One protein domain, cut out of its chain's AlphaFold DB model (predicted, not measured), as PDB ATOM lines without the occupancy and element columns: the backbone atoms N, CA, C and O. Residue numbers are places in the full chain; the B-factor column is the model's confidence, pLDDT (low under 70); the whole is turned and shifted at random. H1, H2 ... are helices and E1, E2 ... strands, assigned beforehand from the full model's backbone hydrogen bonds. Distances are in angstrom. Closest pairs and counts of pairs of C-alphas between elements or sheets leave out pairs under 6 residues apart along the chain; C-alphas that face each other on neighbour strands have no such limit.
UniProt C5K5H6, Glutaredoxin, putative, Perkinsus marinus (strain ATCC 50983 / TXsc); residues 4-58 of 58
ATOM      1  N   LYS A   4      45.876  20.604  29.747       80.56
ATOM      2  CA  LYS A   4      44.752  20.005  29.026       80.56
ATOM      3  C   LYS A   4      45.142  18.714  28.294       80.56
ATOM      4  O   LYS A   4      44.465  17.705  28.429       80.56
ATOM      5  N   SER A   5      46.261  18.717  27.565       84.19
ATOM      6  CA  SER A   5      46.726  17.528  26.835       84.19
ATOM      7  C   SER A   5      47.160  16.404  27.771       84.19
ATOM      8  O   SER A   5      47.046  15.238  27.410       84.19
ATOM      9  N   PHE A   6      47.655  16.731  28.966       85.50
ATOM     10  CA  PHE A   6      47.952  15.730  29.987       85.50
ATOM     11  C   PHE A   6      46.667  15.053  30.483       85.50
ATOM     12  O   PHE A   6      46.588  13.826  30.478       85.50
ATOM     13  N   VAL A   7      45.645  15.840  30.837       85.44
ATOM     14  CA  VAL A   7      44.340  15.320  31.276       85.44
ATOM     15  C   VAL A   7      43.691  14.474  30.176       85.44
ATOM     16  O   VAL A   7      43.291  13.340  30.440       85.44
ATOM     17  N   ASP A   8      43.663  14.977  28.939       88.06
ATOM     18  CA  ASP A   8      43.112  14.262  27.783       88.06
ATOM     19  C   ASP A   8      43.825  12.912  27.559       88.06
ATOM     20  O   ASP A   8      43.171  11.891  27.335       88.06
ATOM     21  N   ASN A   9      45.158  12.877  27.668       89.94
ATOM     22  CA  ASN A   9      45.942  11.649  27.498       89.94
ATOM     23  C   ASN A   9      45.686  10.625  28.607       89.94
ATOM     24  O   ASN A   9      45.566   9.432  28.318       89.94
ATOM     25  N   GLU A  10      45.597  11.063  29.864       89.62
ATOM     26  CA  GLU A  10      45.327  10.162  30.988       89.62
ATOM     27  C   GLU A  10      43.924   9.559  30.888       89.62
ATOM     28  O   GLU A  10      43.764   8.356  31.107       89.62
ATOM     29  N   ILE A  11      42.924  10.354  30.487       88.19
ATOM     30  CA  ILE A  11      41.554   9.880  30.240       88.19
ATOM     31  C   ILE A  11      41.518   8.893  29.066       88.19
ATOM     32  O   ILE A  11      40.844   7.869  29.151       88.19
ATOM     33  N   ALA A  12      42.249   9.161  27.981       91.19
ATOM     34  CA  ALA A  12      42.285   8.273  26.819       91.19
ATOM     35  C   ALA A  12      43.024   6.948  27.093       91.19
ATOM     36  O   ALA A  12      42.665   5.914  26.531       91.19
ATOM     37  N   SER A  13      44.048   6.969  27.951       91.12
ATOM     38  CA  SER A  13      44.925   5.812  28.198       91.12
ATOM     39  C   SER A  13      44.413   4.866  29.282       91.12
ATOM     40  O   SER A  13      44.801   3.697  29.316       91.12
ATOM     41  N   ASN A  14      43.550   5.341  30.183       87.69
ATOM     42  CA  ASN A  14      43.097   4.573  31.339       87.69
ATOM     43  C   ASN A  14      41.573   4.424  31.335       87.69
ATOM     44  O   ASN A  14      40.839   5.376  31.102       87.69
ATOM     45  N   LYS A  15      41.073   3.236  31.703       87.50
ATOM     46  CA  LYS A  15      39.621   2.995  31.821       87.50
ATOM     47  C   LYS A  15      38.957   3.847  32.903       87.50
ATOM     48  O   LYS A  15      37.786   4.188  32.783       87.50
ATOM     49  N   VAL A  16      39.687   4.124  33.980       88.69
ATOM     50  CA  VAL A  16      39.242   4.969  35.088       88.69
ATOM     51  C   VAL A  16      40.444   5.757  35.587       88.69
ATOM     52  O   VAL A  16      41.486   5.171  35.889       88.69
ATOM     53  N   VAL A  17      40.283   7.071  35.711       90.62
ATOM     54  CA  VAL A  17      41.275   7.978  36.300       90.62
ATOM     55  C   VAL A  17      40.632   8.702  37.472       90.62
ATOM     56  O   VAL A  17      39.491   9.150  37.386       90.62
ATOM     57  N   LEU A  18      41.365   8.811  38.572       88.56
ATOM     58  CA  LEU A  18      40.967   9.539  39.763       88.56
ATOM     59  C   LEU A  18      41.981  10.649  40.018       88.56
ATOM     60  O   LEU A  18      43.090  10.391  40.482       88.56
ATOM     61  N   PHE A  19      41.575  11.883  39.737       88.56
ATOM     62  CA  PHE A  19      42.308  13.081  40.131       88.56
ATOM     63  C   PHE A  19      41.890  13.460  41.551       88.56
ATOM     64  O   PHE A  19      40.702  13.602  41.846       88.56
ATOM     65  N   GLY A  20      42.853  13.580  42.458       87.19
ATOM     66  CA  GLY A  20      42.571  13.820  43.868       87.19
ATOM     67  C   GLY A  20      43.727  14.487  44.589       87.19
ATOM     68  O   GLY A  20      44.708  14.879  43.971       87.19
ATOM     69  N   LYS A  21      43.603  14.612  45.908       83.75
ATOM     70  CA  LYS A  21      44.702  15.045  46.778       83.75
ATOM     71  C   LYS A  21      45.002  13.962  47.808       83.75
ATOM     72  O   LYS A  21      44.053  13.363  48.323       83.75
ATOM     73  N   SER A  22      46.274  13.738  48.129       79.12
ATOM     74  CA  SER A  22      46.753  12.671  49.023       79.12
ATOM     75  C   SER A  22      46.074  12.717  50.393       79.12
ATOM     76  O   SER A  22      45.716  11.694  50.969       79.12
ATOM     77  N   TYR A  23      45.828  13.928  50.897       79.75
ATOM     78  CA  TYR A  23      45.208  14.165  52.201       79.75
ATOM     79  C   TYR A  23      43.670  14.149  52.182       79.75
ATOM     80  O   TYR A  23      43.040  14.315  53.227       79.75
ATOM     81  N   CYS A  24      43.031  14.001  51.017       82.75
ATOM     82  CA  CYS A  24      41.587  14.161  50.897       82.75
ATOM     83  C   CYS A  24      40.834  12.882  51.318       82.75
ATOM     84  O   CYS A  24      40.891  11.868  50.612       82.75
ATOM     85  N   PRO A  25      40.028  12.918  52.399       85.50
ATOM     86  CA  PRO A  25      39.296  11.742  52.873       85.50
ATOM     87  C   PRO A  25      38.219  11.271  51.881       85.50
ATOM     88  O   PRO A  25      37.861  10.093  51.863       85.50
ATOM     89  N   TYR A  26      37.712  12.163  51.024       87.25
ATOM     90  CA  TYR A  26      36.765  11.803  49.965       87.25
ATOM     91  C   TYR A  26      37.434  11.019  48.833       87.25
ATOM     92  O   TYR A  26      36.841  10.071  48.320       87.25
ATOM     93  N   CYS A  27      38.686  11.344  48.491       85.62
ATOM     94  CA  CYS A  27      39.456  10.588  47.505       85.62
ATOM     95  C   CYS A  27      39.707   9.157  47.995       85.62
ATOM     96  O   CYS A  27      39.562   8.216  47.221       85.62
ATOM     97  N   THR A  28      39.983   8.970  49.289       85.81
ATOM     98  CA  THR A  28      40.107   7.636  49.902       85.81
ATOM     99  C   THR A  28      38.805   6.838  49.808       85.81
ATOM    100  O   THR A  28      38.833   5.664  49.441       85.81
ATOM    101  N   LYS A  29      37.650   7.471  50.058       89.25
ATOM    102  CA  LYS A  29      36.337   6.823  49.880       89.25
ATOM    103  C   LYS A  29      36.088   6.413  48.427       89.25
ATOM    104  O   LYS A  29      35.641   5.296  48.185       89.25
ATOM    105  N   ALA A  30      36.409   7.280  47.467       88.50
ATOM    106  CA  ALA A  30      36.256   6.986  46.044       88.50
ATOM    107  C   ALA A  30      37.185   5.848  45.577       88.50
ATOM    108  O   ALA A  30      36.729   4.947  44.875       88.50
ATOM    109  N   LYS A  31      38.447   5.822  46.035       85.56
ATOM    110  CA  LYS A  31      39.374   4.694  45.817       85.56
ATOM    111  C   LYS A  31      38.779   3.382  46.351       85.56
ATOM    112  O   LYS A  31      38.784   2.383  45.641       85.56
ATOM    113  N   GLY A  32      38.209   3.403  47.559       87.69
ATOM    114  CA  GLY A  32      37.543   2.243  48.157       87.69
ATOM    115  C   GLY A  32      36.324   1.766  47.362       87.69
ATOM    116  O   GLY A  32      36.189   0.575  47.111       87.69
ATOM    117  N   ALA A  33      35.472   2.684  46.899       89.44
ATOM    118  CA  ALA A  33      34.314   2.343  46.070       89.44
ATOM    119  C   ALA A  33      34.719   1.706  44.728       89.44
ATOM    120  O   ALA A  33      34.095   0.740  44.291       89.44
ATOM    121  N   LEU A  34      35.786   2.212  44.103       88.06
ATOM    122  CA  LEU A  34      36.342   1.656  42.868       88.06
ATOM    123  C   LEU A  34      36.988   0.280  43.103       88.06
ATOM    124  O   LEU A  34      36.796  -0.633  42.302       88.06
ATOM    125  N   ALA A  35      37.667   0.090  44.236       87.00
ATOM    126  CA  ALA A  35      38.209  -1.209  44.624       87.00
ATOM    127  C   ALA A  35      37.103  -2.256  44.861       87.00
ATOM    128  O   ALA A  35      37.252  -3.402  44.444       87.00
ATOM    129  N   SER A  36      35.963  -1.866  45.447       89.44
ATOM    130  CA  SER A  36      34.817  -2.765  45.672       89.44
ATOM    131  C   SER A  36      34.212  -3.335  44.385       89.44
ATOM    132  O   SER A  36      33.606  -4.402  44.420       89.44
ATOM    133  N   ILE A  37      34.376  -2.648  43.252       90.25
ATOM    134  CA  ILE A  37      33.934  -3.125  41.931       90.25
ATOM    135  C   ILE A  37      35.077  -3.761  41.124       90.25
ATOM    136  O   ILE A  37      34.936  -3.982  39.922       90.25
ATOM    137  N   ASN A  38      36.215  -4.041  41.769       86.06
ATOM    138  CA  ASN A  38      37.432  -4.562  41.147       86.06
ATOM    139  C   ASN A  38      37.960  -3.673  39.998       86.06
ATOM    140  O   ASN A  38      38.635  -4.150  39.082       86.06
ATOM    141  N   ALA A  39      37.638  -2.375  40.029       85.19
ATOM    142  CA  ALA A  39      38.211  -1.396  39.122       85.19
ATOM    143  C   ALA A  39      39.572  -0.968  39.673       85.19
ATOM    144  O   ALA A  39      39.703  -0.662  40.856       85.19
ATOM    145  N   ASN A  40      40.578  -0.919  38.801       83.62
ATOM    146  CA  ASN A  40      41.928  -0.495  39.156       83.62
ATOM    147  C   ASN A  40      42.176   0.909  38.573       83.62
ATOM    148  O   ASN A  40      42.707   1.022  37.465       83.62
ATOM    149  N   PRO A  41      41.701   1.983  39.235       88.44
ATOM    150  CA  PRO A  41      41.804   3.331  38.703       88.44
ATOM    151  C   PRO A  41      43.239   3.850  38.764       88.44
ATOM    152  O   PRO A  41      43.969   3.616  39.730       88.44
ATOM    153  N   LYS A  42      43.617   4.646  37.765       89.88
ATOM    154  CA  LYS A  42      44.837   5.447  37.822       89.88
ATOM    155  C   LYS A  42      44.612   6.614  38.776       89.88
ATOM    156  O   LYS A  42      43.809   7.496  38.497       89.88
ATOM    157  N   VAL A  43      45.305   6.620  39.908       87.00
ATOM    158  CA  VAL A  43      45.241   7.722  40.874       87.00
ATOM    159  C   VAL A  43      46.308   8.755  40.528       87.00
ATOM    160  O   VAL A  43      47.483   8.410  40.412       87.00
ATOM    161  N   ILE A  44      45.896  10.013  40.399       87.69
ATOM    162  CA  ILE A  44      46.772  11.166  40.196       87.69
ATOM    163  C   ILE A  44      46.578  12.105  41.385       87.69
ATOM    164  O   ILE A  44      45.507  12.690  41.560       87.69
ATOM    165  N   GLU A  45      47.610  12.216  42.222       86.69
ATOM    166  CA  GLU A  45      47.610  13.079  43.406       86.69
ATOM    167  C   GLU A  45      48.148  14.455  43.021       86.69
ATOM    168  O   GLU A  45      49.333  14.632  42.756       86.69
ATOM    169  N   LEU A  46      47.237  15.420  42.912       83.19
ATOM    170  CA  LEU A  46      47.507  16.761  42.407       83.19
ATOM    171  C   LEU A  46      48.416  17.554  43.350       83.19
ATOM    172  O   LEU A  46      49.251  18.310  42.884       83.19
ATOM    173  N   ASP A  47      48.307  17.349  44.663       79.50
ATOM    174  CA  ASP A  47      49.135  18.019  45.676       79.50
ATOM    175  C   ASP A  47      50.615  17.613  45.646       79.50
ATOM    176  O   ASP A  47      51.439  18.299  46.242       79.50
ATOM    177  N   GLN A  48      50.959  16.530  44.947       80.50
ATOM    178  CA  GLN A  48      52.346  16.105  44.739       80.50
ATOM    179  C   GLN A  48      52.919  16.593  43.404       80.50
ATOM    180  O   GLN A  48      54.016  16.185  43.023       80.50
ATOM    181  N   ARG A  49      52.181  17.432  42.668       78.50
ATOM    182  CA  ARG A  49      52.616  17.962  41.378       78.50
ATOM    183  C   ARG A  49      52.616  19.484  41.387       78.50
ATOM    184  O   ARG A  49      51.676  20.119  41.857       78.50
ATOM    185  N   ASP A  50      53.657  20.065  40.806       73.62
ATOM    186  CA  ASP A  50      53.814  21.517  40.703       73.62
ATOM    187  C   ASP A  50      52.775  22.171  39.763       73.62
ATOM    188  O   ASP A  50      52.484  23.357  39.894       73.62
ATOM    189  N   ASP A  51      52.158  21.396  38.860       76.12
ATOM    190  CA  ASP A  51      51.102  21.811  37.921       76.12
ATOM    191  C   ASP A  51      49.673  21.651  38.489       76.12
ATOM    192  O   ASP A  51      48.687  21.728  37.753       76.12
ATOM    193  N   CYS A  52      49.533  21.457  39.810       70.12
ATOM    194  CA  CYS A  52      48.245  21.275  40.493       70.12
ATOM    195  C   CYS A  52      47.219  22.363  40.148       70.12
ATOM    196  O   CYS A  52      46.052  22.058  39.897       70.12
ATOM    197  N   SER A  53      47.641  23.629  40.178       69.62
ATOM    198  CA  SER A  53      46.752  24.778  39.982       69.62
ATOM    199  C   SER A  53      46.172  24.808  38.574       69.62
ATOM    200  O   SER A  53      44.978  25.037  38.423       69.62
ATOM    201  N   ASP A  54      46.992  24.496  37.572       71.62
ATOM    202  CA  ASP A  54      46.604  24.500  36.161       71.62
ATOM    203  C   ASP A  54      45.655  23.340  35.815       71.62
ATOM    204  O   ASP A  54      44.811  23.462  34.926       71.62
ATOM    205  N   ILE A  55      45.753  22.208  36.531       74.00
ATOM    206  CA  ILE A  55      44.824  21.073  36.370       74.00
ATOM    207  C   ILE A  55      43.449  21.419  36.947       74.00
ATOM    208  O   ILE A  55      42.435  20.968  36.424       74.00
ATOM    209  N   GLN A  56      43.399  22.206  38.026       69.50
ATOM    210  CA  GLN A  56      42.136  22.587  38.664       69.50
ATOM    211  C   GLN A  56      41.385  23.707  37.925       69.50
ATOM    212  O   GLN A  56      40.180  23.841  38.127       69.50
ATOM    213  N   THR A  57      42.072  24.515  37.116       70.38
ATOM    214  CA  THR A  57      41.485  25.641  36.365       70.38
ATOM    215  C   THR A  57      41.139  25.329  34.910       70.38
ATOM    216  O   THR A  57      40.565  26.192  34.246       70.38
ATOM    217  N   THR A  58      41.474  24.133  34.417       58.34
ATOM    218  CA  THR A  58      41.116  23.653  33.068       58.34
ATOM    219  C   THR A  58      39.743  22.990  33.070       58.34
ATOM    220  O   THR A  58      38.975  23.250  32.116       58.34
TER     221      THR A  58
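AT A GLANCE: This is residues 4 to 58 of the 58 residues of the protein "Glutaredoxin, putative" of Perkinsus marinus (strain ATCC 50983 / TXsc) (UniProt C5K5H6). Two short parallel strands, E1 and E2, lie side by side in the middle as a narrow ribbon, with the helix H2 along one side of it and the smaller helices H1 and H3 toward the other side. H1 and H3 come near each other at their closest residues, about perpendicular, and bring the two ends of the printed part together, while no two helices touch. The printed part has 55 residues with three named helices and two named strands, in the order H1, E1, H2, E2, H3, and a parallel sheet of order E1, E2; the class is mixed, helices and strands. The whole is compact and rounded, with a radius of gyration of the C-alphas of 11.6 A and spans of 31 by 26 by 15 A.

IN THESE COORDINATES: Find C-alpha 4 at (44.752, 20.005, 29.026); from there H1, residues 4 to 13, runs 14.2 A. After a tight link, look for E1 at residues 17 to 20, which begins at C-alpha 17 at (41.275, 7.978, 36.300). H2, residues 25 to 36, is the longest helix at 16.8 A. E2 follows at residues 42 to 45, and H3 at residues 52 to 57, ending at C-alpha 57 at (41.485, 25.641, 36.365).

HOW THE PARTS SIT: Begin with neighbour strands E1 and E2, parallel with 18 degrees between their directions. The C-alphas of Val 17 and Lys 42, which face each other, are 4.6 A apart. Across the pair, N 18 and O 42 at 2.8 A and N 20 and O 44 at 2.9 A are within hydrogen-bond range. E1, H2 and E2 make a strand-helix-strand unit, two parallel neighbour strands with a helix between them along the chain, and its crossover is right-handed. The closest C-alphas of E1 and H2 are those of Gly 20 and Cys 27, 5.8 A apart. For H1 and E1, look at the closest C-alphas, Ile 11 and Val 17, 6.4 A apart; H1 is only just apart from E2, at 8.3 A. H1 and H3 are close but not clearly touching, about perpendicular at 83 degrees, with the C-alphas of Lys 4 and Ile 55 closest at 7.4 A. H2 is apart from both H1 and H3. In H1, H2 and H3 every O i to N i+4 pair is within hydrogen-bond range.

THE WHOLE: The two C-alphas farthest apart are those of Ile 37 and Asp 50, at 31.7 A, while the first and last printed C-alphas, Lys 4 and Thr 58, are 6.5 A apart. The printed part has no cut and no long link. The mean pLDDT of the printed part is 83.8, and residues 53, 56 and 58 are under 70.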